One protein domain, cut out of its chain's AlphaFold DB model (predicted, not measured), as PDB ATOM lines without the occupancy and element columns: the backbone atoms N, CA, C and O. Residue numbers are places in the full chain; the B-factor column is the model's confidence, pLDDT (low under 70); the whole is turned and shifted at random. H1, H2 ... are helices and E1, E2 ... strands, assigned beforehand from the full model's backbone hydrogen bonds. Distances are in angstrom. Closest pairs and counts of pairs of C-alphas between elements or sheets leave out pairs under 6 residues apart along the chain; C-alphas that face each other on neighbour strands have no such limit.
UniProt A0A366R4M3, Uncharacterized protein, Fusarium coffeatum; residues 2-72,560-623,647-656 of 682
ATOM      1  N   LEU A   2     224.050 267.627 147.770       84.56
ATOM      2  CA  LEU A   2     225.461 267.745 148.196       84.56
ATOM      3  C   LEU A   2     225.830 266.859 149.398       84.56
ATOM      4  O   LEU A   2     226.831 266.152 149.339       84.56
ATOM      5  N   ALA A   3     225.006 266.845 150.451       81.69
ATOM      6  CA  ALA A   3     225.225 265.975 151.611       81.69
ATOM      7  C   ALA A   3     225.267 264.482 151.230       81.69
ATOM      8  O   ALA A   3     226.081 263.741 151.766       81.69
ATOM      9  N   SER A   4     224.452 264.060 150.255       82.56
ATOM     10  CA  SER A   4     224.446 262.693 149.717       82.56
ATOM     11  C   SER A   4     225.741 262.349 148.987       82.56
ATOM     12  O   SER A   4     226.324 261.302 149.239       82.56
ATOM     13  N   ILE A   5     226.212 263.246 148.109       83.69
ATOM     14  CA  ILE A   5     227.457 263.052 147.352       83.69
ATOM     15  C   ILE A   5     228.639 262.919 148.317       83.69
ATOM     16  O   ILE A   5     229.484 262.044 148.143       83.69
ATOM     17  N   ILE A   6     228.690 263.779 149.341       82.25
ATOM     18  CA  ILE A   6     229.748 263.751 150.352       82.25
ATOM     19  C   ILE A   6     229.693 262.441 151.144       82.25
ATOM     20  O   ILE A   6     230.731 261.817 151.310       82.25
ATOM     21  N   LEU A   7     228.510 261.998 151.580       80.62
ATOM     22  CA  LEU A   7     228.356 260.802 152.413       80.62
ATOM     23  C   LEU A   7     228.602 259.478 151.653       80.62
ATOM     24  O   LEU A   7     229.083 258.520 152.252       80.62
ATOM     25  N   GLU A   8     228.299 259.407 150.350       81.69
ATOM     26  CA  GLU A   8     228.510 258.196 149.528       81.69
ATOM     27  C   GLU A   8     229.923 258.089 148.945       81.69
ATOM     28  O   GLU A   8     230.504 257.008 148.913       81.69
ATOM     29  N   ARG A   9     230.497 259.198 148.460       78.38
ATOM     30  CA  ARG A   9     231.772 259.167 147.721       78.38
ATOM     31  C   ARG A   9     232.981 259.575 148.553       78.38
ATOM     32  O   ARG A   9     234.108 259.441 148.073       78.38
ATOM     33  N   ARG A  10     232.790 260.111 149.761       75.00
ATOM     34  CA  ARG A  10     233.886 260.527 150.644       75.00
ATOM     35  C   ARG A  10     233.696 259.967 152.043       75.00
ATOM     36  O   ARG A  10     232.598 259.955 152.583       75.00
ATOM     37  N   SER A  11     234.802 259.537 152.633       73.12
ATOM     38  CA  SER A  11     234.822 259.076 154.013       73.12
ATOM     39  C   SER A  11     234.694 260.278 154.942       73.12
ATOM     40  O   SER A  11     235.504 261.204 154.883       73.12
ATOM     41  N   VAL A  12     233.661 260.271 155.778       76.12
ATOM     42  CA  VAL A  12     233.413 261.290 156.805       76.12
ATOM     43  C   VAL A  12     233.575 260.662 158.180       76.12
ATOM     44  O   VAL A  12     233.416 259.455 158.322       76.12
ATOM     45  N   THR A  13     233.904 261.448 159.200       75.75
ATOM     46  CA  THR A  13     233.943 260.934 160.577       75.75
ATOM     47  C   THR A  13     232.568 260.415 160.993       75.75
ATOM     48  O   THR A  13     231.533 260.873 160.491       75.75
ATOM     49  N   ILE A  14     232.543 259.469 161.930       73.38
ATOM     50  CA  ILE A  14     231.289 258.887 162.417       73.38
ATOM     51  C   ILE A  14     230.341 259.956 162.999       73.38
ATOM     52  O   ILE A  14     229.150 259.938 162.692       73.38
ATOM     53  N   ASP A  15     230.868 260.967 163.703       71.62
ATOM     54  CA  ASP A  15     230.093 262.127 164.185       71.62
ATOM     55  C   ASP A  15     229.500 262.963 163.034       71.62
ATOM     56  O   ASP A  15     228.322 263.328 163.038       71.62
ATOM     57  N   GLY A  16     230.298 263.229 161.993       73.44
ATOM     58  CA  GLY A  16     229.851 263.982 160.820       73.44
ATOM     59  C   GLY A  16     228.783 263.254 159.998       73.44
ATOM     60  O   GLY A  16     227.924 263.902 159.393       73.44
ATOM     61  N   SER A  17     228.804 261.919 159.997       75.00
ATOM     62  CA  SER A  17     227.873 261.085 159.227       75.00
ATOM     63  C   SER A  17     226.412 261.253 159.666       75.00
ATOM     64  O   SER A  17     225.524 261.347 158.814       75.00
ATOM     65  N   ALA A  18     226.160 261.401 160.971       76.94
ATOM     66  CA  ALA A  18     224.820 261.598 161.523       76.94
ATOM     67  C   ALA A  18     224.219 262.942 161.078       76.94
ATOM     68  O   ALA A  18     223.106 262.994 160.550       76.94
ATOM     69  N   LYS A  19     224.995 264.028 161.204       77.50
ATOM     70  CA  LYS A  19     224.596 265.383 160.780       77.50
ATOM     71  C   LYS A  19     224.307 265.433 159.275       77.50
ATOM     72  O   LYS A  19     223.292 265.986 158.849       77.50
ATOM     73  N   LEU A  20     225.159 264.806 158.458       79.44
ATOM     74  CA  LEU A  20     224.989 264.749 157.002       79.44
ATOM     75  C   LEU A  20     223.793 263.889 156.566       79.44
ATOM     76  O   LEU A  20     223.113 264.257 155.605       79.44
ATOM     77  N   SER A  21     223.498 262.790 157.268       78.94
ATOM     78  CA  SER A  21     222.347 261.934 156.948       78.94
ATOM     79  C   SER A  21     221.012 262.656 157.181       78.94
ATOM     80  O   SER A  21     220.117 262.598 156.333       78.94
ATOM     81  N   VAL A  22     220.917 263.463 158.245       79.69
ATOM     82  CA  VAL A  22     219.735 264.302 158.515       79.69
ATOM     83  C   VAL A  22     219.587 265.417 157.471       79.69
ATOM     84  O   VAL A  22     218.503 265.596 156.905       79.69
ATOM     85  N   ILE A  23     220.673 266.127 157.139       81.69
ATOM     86  CA  ILE A  23     220.671 267.203 156.123       81.69
ATOM     87  C   ILE A  23     220.308 266.672 154.730       81.69
ATOM     88  O   ILE A  23     219.718 267.383 153.923       81.69
ATOM     89  N   ARG A  24     220.612 265.408 154.425       80.81
ATOM     90  CA  ARG A  24     220.222 264.774 153.160       80.81
ATOM     91  C   ARG A  24     218.702 264.646 152.990       80.81
ATOM     92  O   ARG A  24     218.231 264.653 151.854       80.81
ATOM     93  N   SER A  25     217.968 264.501 154.090       76.75
ATOM     94  CA  SER A  25     216.516 264.276 154.097       76.75
ATOM     95  C   SER A  25     215.683 265.550 154.299       76.75
ATOM     96  O   SER A  25     214.470 265.522 154.112       76.75
ATOM     97  N   SER A  26     216.321 266.672 154.643       76.44
ATOM     98  CA  SER A  26     215.662 267.951 154.921       76.44
ATOM     99  C   SER A  26     216.165 269.055 153.986       76.44
ATOM    100  O   SER A  26     217.342 269.104 153.637       76.44
ATOM    101  N   ASN A  27     215.283 269.979 153.589       70.44
ATOM    102  CA  ASN A  27     215.662 271.178 152.829       70.44
ATOM    103  C   ASN A  27     216.362 272.193 153.748       70.44
ATOM    104  O   ASN A  27     215.818 273.242 154.085       70.44
ATOM    105  N   ALA A  28     217.566 271.853 154.198       71.25
ATOM    106  CA  ALA A  28     218.385 272.721 155.027       71.25
ATOM    107  C   ALA A  28     219.080 273.798 154.178       71.25
ATOM    108  O   ALA A  28     219.520 273.541 153.054       71.25
ATOM    109  N   ALA A  29     219.223 275.005 154.733       79.44
ATOM    110  CA  ALA A  29     219.993 276.065 154.089       79.44
ATOM    111  C   ALA A  29     221.459 275.618 153.886       79.44
ATOM    112  O   ALA A  29     222.003 274.929 154.755       79.44
ATOM    113  N   PRO A  30     222.143 276.048 152.807       80.12
ATOM    114  CA  PRO A  30     223.550 275.707 152.555       80.12
ATOM    115  C   PRO A  30     224.486 276.008 153.736       80.12
ATOM    116  O   PRO A  30     225.455 275.284 153.959       80.12
ATOM    117  N   MET A  31     224.144 277.016 154.546       80.31
ATOM    118  CA  MET A  31     224.858 277.376 155.772       80.31
ATOM    119  C   MET A  31     224.898 276.234 156.803       80.31
ATOM    120  O   MET A  31     225.931 276.009 157.426       80.31
ATOM    121  N   ASN A  32     223.815 275.461 156.940       80.62
ATOM    122  CA  ASN A  32     223.747 274.332 157.877       80.62
ATOM    123  C   ASN A  32     224.692 273.197 157.448       80.62
ATOM    124  O   ASN A  32     225.316 272.535 158.281       80.62
ATOM    125  N   LEU A  33     224.832 272.995 156.133       79.56
ATOM    126  CA  LEU A  33     225.785 272.047 155.563       79.56
ATOM    127  C   LEU A  33     227.228 272.538 155.739       79.56
ATOM    128  O   LEU A  33     228.092 271.746 156.103       79.56
ATOM    129  N   LEU A  34     227.484 273.837 155.548       78.50
ATOM    130  CA  LEU A  34     228.799 274.440 155.780       78.50
ATOM    131  C   LEU A  34     229.237 274.290 157.247       78.50
ATOM    132  O   LEU A  34     230.362 273.872 157.506       78.50
ATOM    133  N   GLN A  35     228.338 274.559 158.199       76.81
ATOM    134  CA  GLN A  35     228.601 274.402 159.631       76.81
ATOM    135  C   GLN A  35     228.888 272.941 160.010       76.81
ATOM    136  O   GLN A  35     229.778 272.681 160.811       76.81
ATOM    137  N   SER A  36     228.192 271.982 159.393       71.94
ATOM    138  CA  SER A  36     228.414 270.545 159.636       71.94
ATOM    139  C   SER A  36     229.747 270.030 159.075       71.94
ATOM    140  O   SER A  36     230.260 269.004 159.520       71.94
ATOM    141  N   LEU A  37     230.319 270.743 158.101       72.00
ATOM    142  CA  LEU A  37     231.631 270.457 157.516       72.00
ATOM    143  C   LEU A  37     232.773 271.200 158.235       72.00
ATOM    144  O   LEU A  37     233.935 270.810 158.096       72.00
ATOM    145  N   TYR A  38     232.462 272.234 159.024       65.06
ATOM    146  CA  TYR A  38     233.413 273.021 159.813       65.06
ATOM    147  C   TYR A  38     233.913 272.203 161.019       65.06
ATOM    148  O   TYR A  38     233.394 272.303 162.124       65.06
ATOM    149  N   GLY A  39     234.896 271.330 160.780       61.88
ATOM    150  CA  GLY A  39     235.521 270.473 161.801       61.88
ATOM    151  C   GLY A  39     235.887 269.067 161.314       61.88
ATOM    152  O   GLY A  39     236.815 268.463 161.837       61.88
ATOM    153  N   ASN A  40     235.233 268.576 160.255       61.09
ATOM    154  CA  ASN A  40     235.338 267.180 159.796       61.09
ATOM    155  C   ASN A  40     236.115 266.989 158.481       61.09
ATOM    156  O   ASN A  40     236.039 265.933 157.857       61.09
ATOM    157  N   VAL A  41     236.870 267.994 158.026       53.81
ATOM    158  CA  VAL A  41     237.482 267.979 156.688       53.81
ATOM    159  C   VAL A  41     238.979 268.259 156.782       53.81
ATOM    160  O   VAL A  41     239.433 269.392 156.653       53.81
ATOM    161  N   ARG A  42     239.781 267.203 156.956       48.75
ATOM    162  CA  ARG A  42     241.255 267.277 156.932       48.75
ATOM    163  C   ARG A  42     241.857 267.412 155.520       48.75
ATOM    164  O   ARG A  42     242.987 267.016 155.270       48.75
ATOM    165  N   GLY A  43     241.121 268.022 154.600       49.81
ATOM    166  CA  GLY A  43     241.596 268.394 153.274       49.81
ATOM    167  C   GLY A  43     240.468 269.079 152.531       49.81
ATOM    168  O   GLY A  43     239.463 268.432 152.247       49.81
ATOM    169  N   ALA A  44     240.596 270.379 152.266       53.09
ATOM    170  CA  ALA A  44     239.624 271.172 151.521       53.09
ATOM    171  C   ALA A  44     239.390 270.561 150.125       53.09
ATOM    172  O   ALA A  44     240.040 270.918 149.147       53.09
ATOM    173  N   SER A  45     238.491 269.581 150.050       70.31
ATOM    174  CA  SER A  45     238.113 268.940 148.799       70.31
ATOM    175  C   SER A  45     237.257 269.901 147.978       70.31
ATOM    176  O   SER A  45     236.622 270.808 148.526       70.31
ATOM    177  N   LEU A  46     237.186 269.646 146.671       78.62
ATOM    178  CA  LEU A  46     236.303 270.320 145.715       78.62
ATOM    179  C   LEU A  46     234.900 270.613 146.294       78.62
ATOM    180  O   LEU A  46     234.361 271.697 146.101       78.62
ATOM    181  N   TRP A  47     234.330 269.686 147.070       80.56
ATOM    182  CA  TRP A  47     232.982 269.802 147.631       80.56
ATOM    183  C   TRP A  47     232.842 270.854 148.733       80.56
ATOM    184  O   TRP A  47     231.796 271.490 148.823       80.56
ATOM    185  N   GLY A  48     233.887 271.089 149.529       80.81
ATOM    186  CA  GLY A  48     233.887 272.170 150.519       80.81
ATOM    187  C   GLY A  48     233.838 273.543 149.846       80.81
ATOM    188  O   GLY A  48     233.089 274.418 150.276       80.81
ATOM    189  N   ILE A  49     234.561 273.694 148.730       84.50
ATOM    190  CA  ILE A  49     234.540 274.908 147.900       84.50
ATOM    191  C   ILE A  49     233.152 275.097 147.279       84.50
ATOM    192  O   ILE A  49     232.595 276.187 147.356       84.50
ATOM    193  N   VAL A  50     232.546 274.033 146.739       87.81
ATOM    194  CA  VAL A  50     231.192 274.094 146.158       87.81
ATOM    195  C   VAL A  50     230.144 274.504 147.201       87.81
ATOM    196  O   VAL A  50     229.309 275.359 146.913       87.81
ATOM    197  N   VAL A  51     230.198 273.960 148.425       86.69
ATOM    198  CA  VAL A  51     229.282 274.331 149.525       86.69
ATOM    199  C   VAL A  51     229.478 275.791 149.950       86.69
ATOM    200  O   VAL A  51     228.497 276.510 150.162       86.69
ATOM    201  N   LEU A  52     230.727 276.256 150.035       87.06
ATOM    202  CA  LEU A  52     231.043 277.651 150.347       87.06
ATOM    203  C   LEU A  52     230.513 278.598 149.259       87.06
ATOM    204  O   LEU A  52     229.805 279.556 149.570       87.06
ATOM    205  N   CYS A  53     230.780 278.301 147.985       90.06
ATOM    206  CA  CYS A  53     230.277 279.073 146.849       90.06
ATOM    207  C   CYS A  53     228.740 279.087 146.798       90.06
ATOM    208  O   CYS A  53     228.145 280.140 146.560       90.06
ATOM    209  N   LEU A  54     228.079 277.959 147.085       90.56
ATOM    210  CA  LEU A  54     226.619 277.894 147.182       90.56
ATOM    211  C   LEU A  54     226.093 278.794 148.306       90.56
ATOM    212  O   LEU A  54     225.123 279.521 148.113       90.56
ATOM    213  N   THR A  55     226.748 278.790 149.467       89.94
ATOM    214  CA  THR A  55     226.346 279.597 150.626       89.94
ATOM    215  C   THR A  55     226.502 281.094 150.352       89.94
ATOM    216  O   THR A  55     225.581 281.865 150.629       89.94
ATOM    217  N   ILE A  56     227.620 281.501 149.738       91.00
ATOM    218  CA  ILE A  56     227.890 282.896 149.358       91.00
ATOM    219  C   ILE A  56     226.879 283.371 148.313       91.00
ATOM    220  O   ILE A  56     226.246 284.405 148.507       91.00
ATOM    221  N   THR A  57     226.686 282.609 147.232       92.75
ATOM    222  CA  THR A  57     225.742 282.985 146.165       92.75
ATOM    223  C   THR A  57     224.303 283.039 146.674       92.75
ATOM    224  O   THR A  57     223.598 283.996 146.373       92.75
ATOM    225  N   THR A  58     223.884 282.095 147.523       91.19
ATOM    226  CA  THR A  58     222.545 282.112 148.140       91.19
ATOM    227  C   THR A  58     222.358 283.339 149.029       91.19
ATOM    228  O   THR A  58     221.336 284.010 148.934       91.19
ATOM    229  N   SER A  59     223.352 283.676 149.857       90.31
ATOM    230  CA  SER A  59     223.303 284.859 150.731       90.31
ATOM    231  C   SER A  59     223.281 286.160 149.928       90.31
ATOM    232  O   SER A  59     222.518 287.069 150.240       90.31
ATOM    233  N   ALA A  60     224.074 286.240 148.858       90.75
ATOM    234  CA  ALA A  60     224.104 287.393 147.967       90.75
ATOM    235  C   ALA A  60     222.769 287.586 147.225       90.75
ATOM    236  O   ALA A  60     222.302 288.717 147.099       90.75
ATOM    237  N   LEU A  61     222.110 286.500 146.801       91.62
ATOM    238  CA  LEU A  61     220.792 286.561 146.158       91.62
ATOM    239  C   LEU A  61     219.689 287.065 147.098       91.62
ATOM    240  O   LEU A  61     218.771 287.736 146.631       91.62
ATOM    241  N   GLN A  62     219.794 286.837 148.412       91.56
ATOM    242  CA  GLN A  62     218.861 287.432 149.385       91.56
ATOM    243  C   GLN A  62     218.944 288.968 149.419       91.56
ATOM    244  O   GLN A  62     217.990 289.632 149.815       91.56
ATOM    245  N   LEU A  63     220.067 289.546 148.977       90.75
ATOM    246  CA  LEU A  63     220.284 290.992 148.890       90.75
ATOM    247  C   LEU A  63     220.083 291.548 147.469       90.75
ATOM    248  O   LEU A  63     220.393 292.715 147.223       90.75
ATOM    249  N   ALA A  64     219.553 290.751 146.535       90.31
ATOM    250  CA  ALA A  64     219.371 291.156 145.139       90.31
ATOM    251  C   ALA A  64     218.485 292.404 144.993       90.31
ATOM    252  O   ALA A  64     218.803 293.302 144.218       90.31
ATOM    253  N   SER A  65     217.407 292.513 145.778       89.38
ATOM    254  CA  SER A  65     216.540 293.698 145.767       89.38
ATOM    255  C   SER A  65     217.296 294.956 146.202       89.38
ATOM    256  O   SER A  65     217.192 295.989 145.549       89.38
ATOM    257  N   THR A  66     218.121 294.864 147.247       90.25
ATOM    258  CA  THR A  66     218.964 295.968 147.726       90.25
ATOM    259  C   THR A  66     220.011 296.371 146.688       90.25
ATOM    260  O   THR A  66     220.235 297.562 146.474       90.25
ATOM    261  N   ALA A  67     220.625 295.397 146.009       88.31
ATOM    262  CA  ALA A  67     221.577 295.655 144.931       88.31
ATOM    263  C   ALA A  67     220.919 296.365 143.735       88.31
ATOM    264  O   ALA A  67     221.493 297.312 143.208       88.31
ATOM    265  N   LEU A  68     219.697 295.975 143.358       89.06
ATOM    266  CA  LEU A  68     218.929 296.627 142.290       89.06
ATOM    267  C   LEU A  68     218.429 298.023 142.689       89.06
ATOM    268  O   LEU A  68     218.455 298.946 141.881       89.06
ATOM    269  N   VAL A  69     218.008 298.217 143.942       90.31
ATOM    270  CA  VAL A  69     217.581 299.535 144.448       90.31
ATOM    271  C   VAL A  69     218.754 300.511 144.518       90.31
ATOM    272  O   VAL A  69     218.560 301.702 144.292       90.31
ATOM    273  N   ARG A  70     219.979 300.029 144.764       89.12
ATOM    274  CA  ARG A  70     221.194 300.860 144.757       89.12
ATOM    275  C   ARG A  70     221.445 301.541 143.407       89.12
ATOM    276  O   ARG A  70     222.013 302.629 143.391       89.12
ATOM    277  N   ASP A  71     221.008 300.933 142.304       89.31
ATOM    278  CA  ASP A  71     221.123 301.530 140.971       89.31
ATOM    279  C   ASP A  71     220.121 302.675 140.744       89.31
ATOM    280  O   ASP A  71     220.305 303.492 139.837       89.31
ATOM    281  N   MET A  72     219.065 302.778 141.559       88.88
ATOM    282  CA  MET A  72     218.064 303.833 141.426       88.88
ATOM    283  C   MET A  72     218.549 305.147 142.037       88.88
ATOM    284  O   MET A  72     218.881 305.239 143.217       88.88
ATOM    285  N   SER A 560     224.126 300.605 135.976       91.12
ATOM    286  CA  SER A 560     223.781 299.201 135.709       91.12
ATOM    287  C   SER A 560     224.641 298.234 136.528       91.12
ATOM    288  O   SER A 560     224.736 297.054 136.195       91.12
ATOM    289  N   GLU A 561     225.346 298.736 137.544       90.69
ATOM    290  CA  GLU A 561     226.319 297.958 138.315       90.69
ATOM    291  C   GLU A 561     225.627 296.904 139.180       90.69
ATOM    292  O   GLU A 561     226.006 295.733 139.142       90.69
ATOM    293  N   GLY A 562     224.583 297.292 139.915       90.00
ATOM    294  CA  GLY A 562     223.771 296.380 140.718       90.00
ATOM    295  C   GLY A 562     223.042 295.343 139.865       90.00
ATOM    296  O   GLY A 562     222.998 294.166 140.234       90.00
ATOM    297  N   PHE A 563     222.545 295.746 138.692       91.75
ATOM    298  CA  PHE A 563     221.940 294.850 137.709       91.75
ATOM    299  C   PHE A 563     222.920 293.764 137.251       91.75
ATOM    300  O   PHE A 563     222.642 292.577 137.434       91.75
ATOM    301  N   TRP A 564     224.088 294.141 136.718       93.81
ATOM    302  CA  TRP A 564     225.066 293.163 136.229       93.81
ATOM    303  C   TRP A 564     225.655 292.307 137.352       93.81
ATOM    304  O   TRP A 564     225.861 291.110 137.150       93.81
ATOM    305  N   ALA A 565     225.857 292.869 138.547       91.44
ATOM    306  CA  ALA A 565     226.270 292.098 139.717       91.44
ATOM    307  C   ALA A 565     225.231 291.024 140.083       91.44
ATOM    308  O   ALA A 565     225.587 289.865 140.297       91.44
ATOM    309  N   THR A 566     223.943 291.378 140.090       93.38
ATOM    310  CA  THR A 566     222.850 290.442 140.401       93.38
ATOM    311  C   THR A 566     222.728 289.354 139.337       93.38
ATOM    312  O   THR A 566     222.635 288.174 139.677       93.38
ATOM    313  N   VAL A 567     222.791 289.722 138.052       94.62
ATOM    314  CA  VAL A 567     222.765 288.769 136.930       94.62
ATOM    315  C   VAL A 567     223.957 287.811 136.994       94.62
ATOM    316  O   VAL A 567     223.776 286.607 136.824       94.62
ATOM    317  N   GLY A 568     225.158 288.312 137.296       94.38
ATOM    318  CA  GLY A 568     226.361 287.491 137.443       94.38
ATOM    319  C   GLY A 568     226.258 286.487 138.595       94.38
ATOM    320  O   GLY A 568     226.546 285.304 138.411       94.38
ATOM    321  N   VAL A 569     225.787 286.928 139.768       94.81
ATOM    322  CA  VAL A 569     225.570 286.048 140.928       94.81
ATOM    323  C   VAL A 569     224.495 285.000 140.633       94.81
ATOM    324  O   VAL A 569     224.696 283.827 140.943       94.81
ATOM    325  N   LEU A 570     223.381 285.392 140.007       95.12
ATOM    326  CA  LEU A 570     222.304 284.475 139.633       95.12
ATOM    327  C   LEU A 570     222.780 283.434 138.613       95.12
ATOM    328  O   LEU A 570     222.554 282.242 138.810       95.12
ATOM    329  N   GLY A 571     223.479 283.866 137.561       95.69
ATOM    330  CA  GLY A 571     224.050 282.973 136.556       95.69
ATOM    331  C   GLY A 571     225.034 281.979 137.171       95.69
ATOM    332  O   GLY A 571     224.914 280.774 136.951       95.69
ATOM    333  N   GLY A 572     225.947 282.459 138.023       95.00
ATOM    334  CA  GLY A 572     226.870 281.603 138.768       95.00
ATOM    335  C   GLY A 572     226.154 280.607 139.685       95.00
ATOM    336  O   GLY A 572     226.535 279.439 139.739       95.00
ATOM    337  N   HIS A 573     225.083 281.033 140.360       95.06
ATOM    338  CA  HIS A 573     224.277 280.165 141.218       95.06
ATOM    339  C   HIS A 573     223.581 279.055 140.421       95.06
ATOM    340  O   HIS A 573     223.651 277.892 140.809       95.06
ATOM    341  N   VAL A 574     222.967 279.387 139.281       95.38
ATOM    342  CA  VAL A 574     222.314 278.401 138.404       95.38
ATOM    343  C   VAL A 574     223.327 277.387 137.876       95.38
ATOM    344  O   VAL A 574     223.078 276.188 137.969       95.38
ATOM    345  N   VAL A 575     224.489 277.839 137.392       95.56
ATOM    346  CA  VAL A 575     225.566 276.940 136.937       95.56
ATOM    347  C   VAL A 575     226.003 276.003 138.062       95.56
ATOM    348  O   VAL A 575     226.160 274.803 137.841       95.56
ATOM    349  N   LEU A 576     226.149 276.523 139.280       93.56
ATOM    350  CA  LEU A 576     226.559 275.738 140.438       93.56
ATOM    351  C   LEU A 576     225.494 274.707 140.849       93.56
ATOM    352  O   LEU A 576     225.835 273.567 141.157       93.56
ATOM    353  N   VAL A 577     224.209 275.062 140.799       91.69
ATOM    354  CA  VAL A 577     223.102 274.127 141.055       91.69
ATOM    355  C   VAL A 577     223.030 273.048 139.972       91.69
ATOM    356  O   VAL A 577     222.931 271.870 140.308       91.69
ATOM    357  N   VAL A 578     223.151 273.410 138.691       93.81
ATOM    358  CA  VAL A 578     223.188 272.447 137.574       93.81
ATOM    359  C   VAL A 578     224.370 271.490 137.722       93.81
ATOM    360  O   VAL A 578     224.202 270.283 137.566       93.81
ATOM    361  N   PHE A 579     225.545 272.003 138.092       92.56
ATOM    362  CA  PHE A 579     226.719 271.185 138.386       92.56
ATOM    363  C   PHE A 579     226.457 270.196 139.532       92.56
ATOM    364  O   PHE A 579     226.738 269.008 139.391       92.56
ATOM    365  N   ILE A 580     225.856 270.647 140.640       90.38
ATOM    366  CA  ILE A 580     225.490 269.772 141.766       90.38
ATOM    367  C   ILE A 580     224.500 268.692 141.330       90.38
ATOM    368  O   ILE A 580     224.662 267.541 141.727       90.38
ATOM    369  N   ILE A 581     223.490 269.045 140.531       90.38
ATOM    370  CA  ILE A 581     222.495 268.095 140.021       90.38
ATOM    371  C   ILE A 581     223.171 267.049 139.134       90.38
ATOM    372  O   ILE A 581     222.974 265.855 139.349       90.38
ATOM    373  N   ALA A 582     224.003 267.474 138.180       90.38
ATOM    374  CA  ALA A 582     224.726 266.566 137.295       90.38
ATOM    375  C   ALA A 582     225.638 265.623 138.093       90.38
ATOM    376  O   ALA A 582     225.603 264.410 137.901       90.38
ATOM    377  N   CYS A 583     226.404 266.155 139.045       88.12
ATOM    378  CA  CYS A 583     227.242 265.328 139.899       88.12
ATOM    379  C   CYS A 583     226.441 264.409 140.819       88.12
ATOM    380  O   CYS A 583     226.912 263.312 141.096       88.12
ATOM    381  N   PHE A 584     225.273 264.829 141.300       87.25
ATOM    382  CA  PHE A 584     224.391 263.974 142.084       87.25
ATOM    383  C   PHE A 584     223.950 262.779 141.235       87.25
ATOM    384  O   PHE A 584     224.268 261.651 141.582       87.25
ATOM    385  N   ILE A 585     223.365 263.024 140.061       86.94
ATOM    386  CA  ILE A 585     222.883 261.966 139.159       86.94
ATOM    387  C   ILE A 585     224.004 260.998 138.755       86.94
ATOM    388  O   ILE A 585     223.786 259.793 138.714       86.94
ATOM    389  N   LEU A 586     225.201 261.512 138.460       86.75
ATOM    390  CA  LEU A 586     226.312 260.687 137.977       86.75
ATOM    391  C   LEU A 586     227.060 259.940 139.085       86.75
ATOM    392  O   LEU A 586     227.719 258.947 138.793       86.75
ATOM    393  N   ASN A 587     227.020 260.425 140.330       81.75
ATOM    394  CA  ASN A 587     227.856 259.880 141.400       81.75
ATOM    395  C   ASN A 587     227.076 259.253 142.554       81.75
ATOM    396  O   ASN A 587     227.713 258.571 143.350       81.75
ATOM    397  N   THR A 588     225.767 259.447 142.698       83.00
ATOM    398  CA  THR A 588     225.008 258.775 143.764       83.00
ATOM    399  C   THR A 588     224.273 257.561 143.227       83.00
ATOM    400  O   THR A 588     223.560 257.665 142.235       83.00
ATOM    401  N   GLU A 589     224.428 256.428 143.902       79.56
ATOM    402  CA  GLU A 589     223.786 255.159 143.522       79.56
ATOM    403  C   GLU A 589     222.641 254.803 144.475       79.56
ATOM    404  O   GLU A 589     221.696 254.120 144.090       79.56
ATOM    405  N   VAL A 590     222.719 255.280 145.721       77.31
ATOM    406  CA  VAL A 590     221.860 254.818 146.818       77.31
ATOM    407  C   VAL A 590     220.913 255.912 147.322       77.31
ATOM    408  O   VAL A 590     219.799 255.630 147.774       77.31
ATOM    409  N   SER A 591     221.335 257.175 147.257       79.12
ATOM    410  CA  SER A 591     220.534 258.322 147.678       79.12
ATOM    411  C   SER A 591     219.580 258.803 146.592       79.12
ATOM    412  O   SER A 591     220.008 259.192 145.511       79.12
ATOM    413  N   CYS A 592     218.303 258.948 146.947       76.38
ATOM    414  CA  CYS A 592     217.292 259.604 146.112       76.38
ATOM    415  C   CYS A 592     217.054 261.060 146.558       76.38
ATOM    416  O   CYS A 592     217.496 261.476 147.625       76.38
ATOM    417  N   VAL A 593     216.381 261.893 145.765       73.06
ATOM    418  CA  VAL A 593     215.948 263.228 146.229       73.06
ATOM    419  C   VAL A 593     214.591 263.076 146.917       73.06
ATOM    420  O   VAL A 593     213.699 262.472 146.342       73.06
ATOM    421  N   GLY A 594     214.422 263.604 148.133       62.91
ATOM    422  CA  GLY A 594     213.130 263.610 148.845       62.91
ATOM    423  C   GLY A 594     212.799 262.346 149.656       62.91
ATOM    424  O   GLY A 594     212.290 262.476 150.763       62.91
ATOM    425  N   ASP A 595     213.188 261.150 149.203       61.47
ATOM    426  CA  ASP A 595     212.712 259.869 149.777       61.47
ATOM    427  C   ASP A 595     213.724 259.134 150.681       61.47
ATOM    428  O   ASP A 595     213.833 257.909 150.677       61.47
ATOM    429  N   ASN A 596     214.487 259.867 151.497       70.31
ATOM    430  CA  ASN A 596     215.588 259.292 152.291       70.31
ATOM    431  C   ASN A 596     215.370 259.286 153.812       70.31
ATOM    432  O   ASN A 596     216.285 258.919 154.549       70.31
ATOM    433  N   ILE A 597     214.199 259.702 154.306       73.38
ATOM    434  CA  ILE A 597     213.947 259.839 155.753       73.38
ATOM    435  C   ILE A 597     214.098 258.483 156.461       73.38
ATOM    436  O   ILE A 597     214.842 258.368 157.433       73.38
ATOM    437  N   TRP A 598     213.480 257.427 155.926       75.75
ATOM    438  CA  TRP A 598     213.599 256.074 156.481       75.75
ATOM    439  C   TRP A 598     215.008 255.496 156.356       75.75
ATOM    440  O   TRP A 598     215.465 254.816 157.270       75.75
ATOM    441  N   GLN A 599     215.730 255.814 155.277       75.44
ATOM    442  CA  GLN A 599     217.137 255.434 155.148       75.44
ATOM    443  C   GLN A 599     218.009 256.126 156.207       75.44
ATOM    444  O   GLN A 599     218.887 255.486 156.768       75.44
ATOM    445  N   CYS A 600     217.769 257.409 156.502       74.00
ATOM    446  CA  CYS A 600     218.473 258.137 157.563       74.00
ATOM    447  C   CYS A 600     218.249 257.481 158.931       74.00
ATOM    448  O   CYS A 600     219.203 257.304 159.682       74.00
ATOM    449  N   ILE A 601     217.011 257.080 159.235       73.06
ATOM    450  CA  ILE A 601     216.675 256.374 160.480       73.06
ATOM    451  C   ILE A 601     217.345 254.993 160.506       73.06
ATOM    452  O   ILE A 601     217.987 254.650 161.492       73.06
ATOM    453  N   ALA A 602     217.269 254.221 159.422       71.25
ATOM    454  CA  ALA A 602     217.852 252.878 159.354       71.25
ATOM    455  C   ALA A 602     219.392 252.878 159.467       71.25
ATOM    456  O   ALA A 602     219.963 251.975 160.073       71.25
ATOM    457  N   GLN A 603     220.058 253.914 158.946       67.94
ATOM    458  CA  GLN A 603     221.513 254.099 159.025       67.94
ATOM    459  C   GLN A 603     222.020 254.404 160.440       67.94
ATOM    460  O   GLN A 603     223.218 254.280 160.681       67.94
ATOM    461  N   THR A 604     221.141 254.780 161.377       63.94
ATOM    462  CA  THR A 604     221.551 254.998 162.769       63.94
ATOM    463  C   THR A 604     221.932 253.708 163.490       63.94
ATOM    464  O   THR A 604     222.599 253.816 164.504       63.94
ATOM    465  N   ASN A 605     221.607 252.511 162.974       62.12
ATOM    466  CA  ASN A 605     222.007 251.216 163.547       62.12
ATOM    467  C   ASN A 605     223.386 250.762 163.021       62.12
ATOM    468  O   ASN A 605     223.483 249.907 162.139       62.12
ATOM    469  N   TYR A 606     224.449 251.378 163.546       54.88
ATOM    470  CA  TYR A 606     225.847 251.122 163.160       54.88
ATOM    471  C   TYR A 606     226.398 249.757 163.629       54.88
ATOM    472  O   TYR A 606     227.259 249.188 162.970       54.88
ATOM    473  N   ASP A 607     225.891 249.228 164.744       57.62
ATOM    474  CA  ASP A 607     226.314 247.969 165.382       57.62
ATOM    475  C   ASP A 607     225.237 246.886 165.170       57.62
ATOM    476  O   ASP A 607     224.046 247.200 165.270       57.62
ATOM    477  N   GLU A 608     225.644 245.641 164.886       55.09
ATOM    478  CA  GLU A 608     224.756 244.477 164.707       55.09
ATOM    479  C   GLU A 608     223.805 244.279 165.905       55.09
ATOM    480  O   GLU A 608     222.650 243.904 165.701       55.09
ATOM    481  N   ASP A 609     224.229 244.645 167.123       57.12
ATOM    482  CA  ASP A 609     223.431 244.492 168.351       57.12
ATOM    483  C   ASP A 609     222.681 245.772 168.785       57.12
ATOM    484  O   ASP A 609     221.861 245.750 169.712       57.12
ATOM    485  N   GLY A 610     222.957 246.927 168.161       59.78
ATOM    486  CA  GLY A 610     222.333 248.227 168.474       59.78
ATOM    487  C   GLY A 610     222.535 248.733 169.916       59.78
ATOM    488  O   GLY A 610     221.923 249.727 170.326       59.78
ATOM    489  N   SER A 611     223.374 248.057 170.704       63.78
ATOM    490  CA  SER A 611     223.550 248.282 172.143       63.78
ATOM    491  C   SER A 611     224.269 249.602 172.438       63.78
ATOM    492  O   SER A 611     223.874 250.347 173.340       63.78
ATOM    493  N   PHE A 612     225.257 249.942 171.606       66.75
ATOM    494  CA  PHE A 612     226.054 251.158 171.714       66.75
ATOM    495  C   PHE A 612     225.201 252.432 171.590       66.75
ATOM    496  O   PHE A 612     225.262 253.318 172.441       66.75
ATOM    497  N   LEU A 613     224.331 252.502 170.578       66.06
ATOM    498  CA  LEU A 613     223.513 253.688 170.286       66.06
ATOM    499  C   LEU A 613     222.378 253.890 171.290       66.06
ATOM    500  O   LEU A 613     222.061 255.028 171.641       66.06
ATOM    501  N   ARG A 614     221.807 252.803 171.828       68.19
ATOM    502  CA  ARG A 614     220.822 252.884 172.922       68.19
ATOM    503  C   ARG A 614     221.407 253.571 174.161       68.19
ATOM    504  O   ARG A 614     220.690 254.310 174.835       68.19
ATOM    505  N   GLY A 615     222.707 253.402 174.413       69.25
ATOM    506  CA  GLY A 615     223.440 254.061 175.500       69.25
ATOM    507  C   GLY A 615     223.695 255.562 175.301       69.25
ATOM    508  O   GLY A 615     224.097 256.240 176.249       69.25
ATOM    509  N   LEU A 616     223.452 256.098 174.099       72.31
ATOM    510  CA  LEU A 616     223.640 257.516 173.768       72.31
ATOM    511  C   LEU A 616     222.348 258.341 173.882       72.31
ATOM    512  O   LEU A 616     222.407 259.565 173.853       72.31
ATOM    513  N   THR A 617     221.194 257.693 174.065       73.38
ATOM    514  CA  THR A 617     219.854 258.319 174.029       73.38
ATOM    515  C   THR A 617     219.634 259.457 175.030       73.38
ATOM    516  O   THR A 617     218.803 260.328 174.788       73.38
ATOM    517  N   THR A 618     220.365 259.475 176.146       77.62
ATOM    518  CA  THR A 618     220.260 260.503 177.198       77.62
ATOM    519  C   THR A 618     221.448 261.466 177.233       77.62
ATOM    520  O   THR A 618     221.505 262.335 178.105       77.62
ATOM    521  N   LYS A 619     222.405 261.322 176.310       79.94
ATOM    522  CA  LYS A 619     223.644 262.105 176.277       79.94
ATOM    523  C   LYS A 619     223.509 263.301 175.343       79.94
ATOM    524  O   LYS A 619     222.802 263.246 174.342       79.94
ATOM    525  N   LYS A 620     224.216 264.390 175.654       82.19
ATOM    526  CA  LYS A 620     224.330 265.551 174.751       82.19
ATOM    527  C   LYS A 620     225.371 265.288 173.662       82.19
ATOM    528  O   LYS A 620     226.363 264.620 173.938       82.19
ATOM    529  N   ASP A 621     225.236 265.919 172.495       77.00
ATOM    530  CA  ASP A 621     226.203 265.812 171.385       77.00
ATOM    531  C   ASP A 621     227.656 266.063 171.830       77.00
ATOM    532  O   ASP A 621     228.554 265.304 171.485       77.00
ATOM    533  N   SER A 622     227.887 267.052 172.702       75.81
ATOM    534  CA  SER A 622     229.222 267.348 173.251       75.81
ATOM    535  C   SER A 622     229.792 266.248 174.159       75.81
ATOM    536  O   SER A 622     230.998 266.180 174.381       75.81
ATOM    537  N   GLU A 623     228.931 265.431 174.771       78.62
ATOM    538  CA  GLU A 623     229.331 264.276 175.586       78.62
ATOM    539  C   GLU A 623     229.584 263.052 174.705       78.62
ATOM    540  O   GLU A 623     230.520 262.301 174.968       78.62
ATOM    541  N   SER A 647     220.743 237.641 154.905       56.66
ATOM    542  CA  SER A 647     219.288 237.815 154.793       56.66
ATOM    543  C   SER A 647     218.842 238.767 153.669       56.66
ATOM    544  O   SER A 647     217.637 238.925 153.467       56.66
ATOM    545  N   GLY A 648     219.767 239.395 152.927       68.88
ATOM    546  CA  GLY A 648     219.445 240.348 151.856       68.88
ATOM    547  C   GLY A 648     220.474 241.471 151.673       68.88
ATOM    548  O   GLY A 648     221.620 241.371 152.102       68.88
ATOM    549  N   GLN A 649     220.073 242.559 151.008       72.25
ATOM    550  CA  GLN A 649     220.877 243.784 150.880       72.25
ATOM    551  C   GLN A 649     220.329 244.868 151.810       72.25
ATOM    552  O   GLN A 649     219.124 245.130 151.802       72.25
ATOM    553  N   ARG A 650     221.205 245.544 152.563       74.50
ATOM    554  CA  ARG A 650     220.850 246.749 153.329       74.50
ATOM    555  C   ARG A 650     221.765 247.917 152.990       74.50
ATOM    556  O   ARG A 650     222.878 247.738 152.516       74.50
ATOM    557  N   ILE A 651     221.303 249.130 153.257       73.50
ATOM    558  CA  ILE A 651     222.075 250.360 153.060       73.50
ATOM    559  C   ILE A 651     222.571 250.826 154.430       73.50
ATOM    560  O   ILE A 651     221.756 251.044 155.325       73.50
ATOM    561  N   GLY A 652     223.883 250.998 154.598       74.25
ATOM    562  CA  GLY A 652     224.470 251.339 155.896       74.25
ATOM    563  C   GLY A 652     225.814 252.054 155.799       74.25
ATOM    564  O   GLY A 652     226.406 252.166 154.725       74.25
ATOM    565  N   LEU A 653     226.278 252.569 156.937       74.81
ATOM    566  CA  LEU A 653     227.590 253.201 157.072       74.81
ATOM    567  C   LEU A 653     228.655 252.117 157.269       74.81
ATOM    568  O   LEU A 653     228.554 251.323 158.200       74.81
ATOM    569  N   ARG A 654     229.677 252.085 156.411       72.75
ATOM    570  CA  ARG A 654     230.792 251.131 156.497       72.75
ATOM    571  C   ARG A 654     232.112 251.865 156.707       72.75
ATOM    572  O   ARG A 654     232.335 252.902 156.081       72.75
ATOM    573  N   ASN A 655     232.989 251.312 157.545       70.62
ATOM    574  CA  ASN A 655     234.327 251.858 157.774       70.62
ATOM    575  C   ASN A 655     235.153 251.847 156.473       70.62
ATOM    576  O   ASN A 655     235.275 250.822 155.796       70.62
ATOM    577  N   ALA A 656     235.718 253.001 156.129       61.69
ATOM    578  CA  ALA A 656     236.419 253.235 154.876       61.69
ATOM    579  C   ALA A 656     237.729 252.443 154.744       61.69
ATOM    580  O   ALA A 656     238.186 252.216 153.627       61.69
TER     581      ALA A 656
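This is residues 2 to 72, 560 to 623 and 647 to 656 of the 682 residues of an uncharacterized protein of Fusarium coffeatum (UniProt A0A366R4M3). Two lengths of helix run side by side in part as an arm, the long H6 on one side and H4 followed by H5 coming the opposite way on the other, and at one end of this arm the short helices H1, H2 and H3 make a small head together with the first part of H4. Beyond the head lie H7, which packs on H2, then a loose stretch with H8 that leads away, and the single strand E1 near H2; of the tail, residues 615 to 620 stick out. The printed part has 145 residues with eight named helices and one named strand, in the order H1 H2 H3 H4 H5 H6 H7 H8 E1; the class is mostly helix, and E1 pairs with no named strand. The whole is loose, with a radius of gyration of the C-alphas of 18.6 A, and elongated, spanning 65 by 35 by 29 A.

Find C-alpha 2 at (225.461, 267.745, 148.196); there H1 begins and runs through residues 2 to 9. H2 follows at residues 14 to 25 and covers 17.8 A, and H3 holds residues 30 to 37. Next look at H4, residues 46 to 62, which covers 24.7 A, and at H5, residues 64 to 70. After the first cut, start at C-alpha 561, (226.319, 297.958, 138.315), and go along H6, residues 561 to 587, for 38.2 A; it is the longest helix. Then come the short H7, residues 597 to 602, and H8, residues 611 to 614. Past the second cut, E1 takes residues 648 to 655, 19.7 A from first to last C-alpha, bends by 69 degrees at residue 651, and ends at C-alpha 655, (234.327, 251.858, 157.774).

Begin at H1, which touches H2 at a steep tilt of 51 degrees, opposite ways; their closest C-alphas, of Ala 3 and Arg 24, are 5.4 A apart. H2 and H3 form a helical hairpin, with Lys 19 and Ser 36 closest at 6.5 A between C-alphas. H3 and H4 form another, with the C-alphas of Pro 30 and Thr 55 closest at 5.2 A. H1 and H4 only just touch, with 3 pairs of C-alphas within 8 A, the closest being those of Ile 6 and Trp 47 at 7.4 A. H4 and H5 meet only through their link. H6 touches H5 with residues 562 to 566 alone, closest at Ala 67 and Gly 562, 4.8 A between C-alphas. It touches H4 with residues 566 to 576 alone, at a steep tilt of 39 degrees, opposite ways, the C-alphas of Thr 57 and His 573 being closest at 5.9 A. With residues 580 to 587 alone it touches H1, closest at the C-alphas of Ile 5 and Phe 584, 6.2 A apart. H7 touches H2, where the C-alphas of Ser 25 and Ile 597 are closest at 5.4 A. The closest C-alphas of H7 and E1, of Gln 599 and Ile 651, are 7.4 A apart; H2 and E1 are near each other, and H8 touches no helix. Every O i to N i+4 pair is within hydrogen-bond range in H1, H3, H4, H5, H6 and H7, against 5 of 8 in H2, while H8 is too short for such a pair.

The two C-alphas farthest apart, of Met 72 and Ser 647, are 67.4 A from each other. Residues 73 to 559 are not printed, with 9.3 A from C-alpha 72 to C-alpha 560; residues 624 to 646 are not printed either, with 35.1 A from C-alpha 623 to C-alpha 647. Of the links that are printed whole, none is long. The mean pLDDT of the printed part is 79.0, and it falls under 70 at 25 residues, among them residues 38 to 44 and residues 603 to 615.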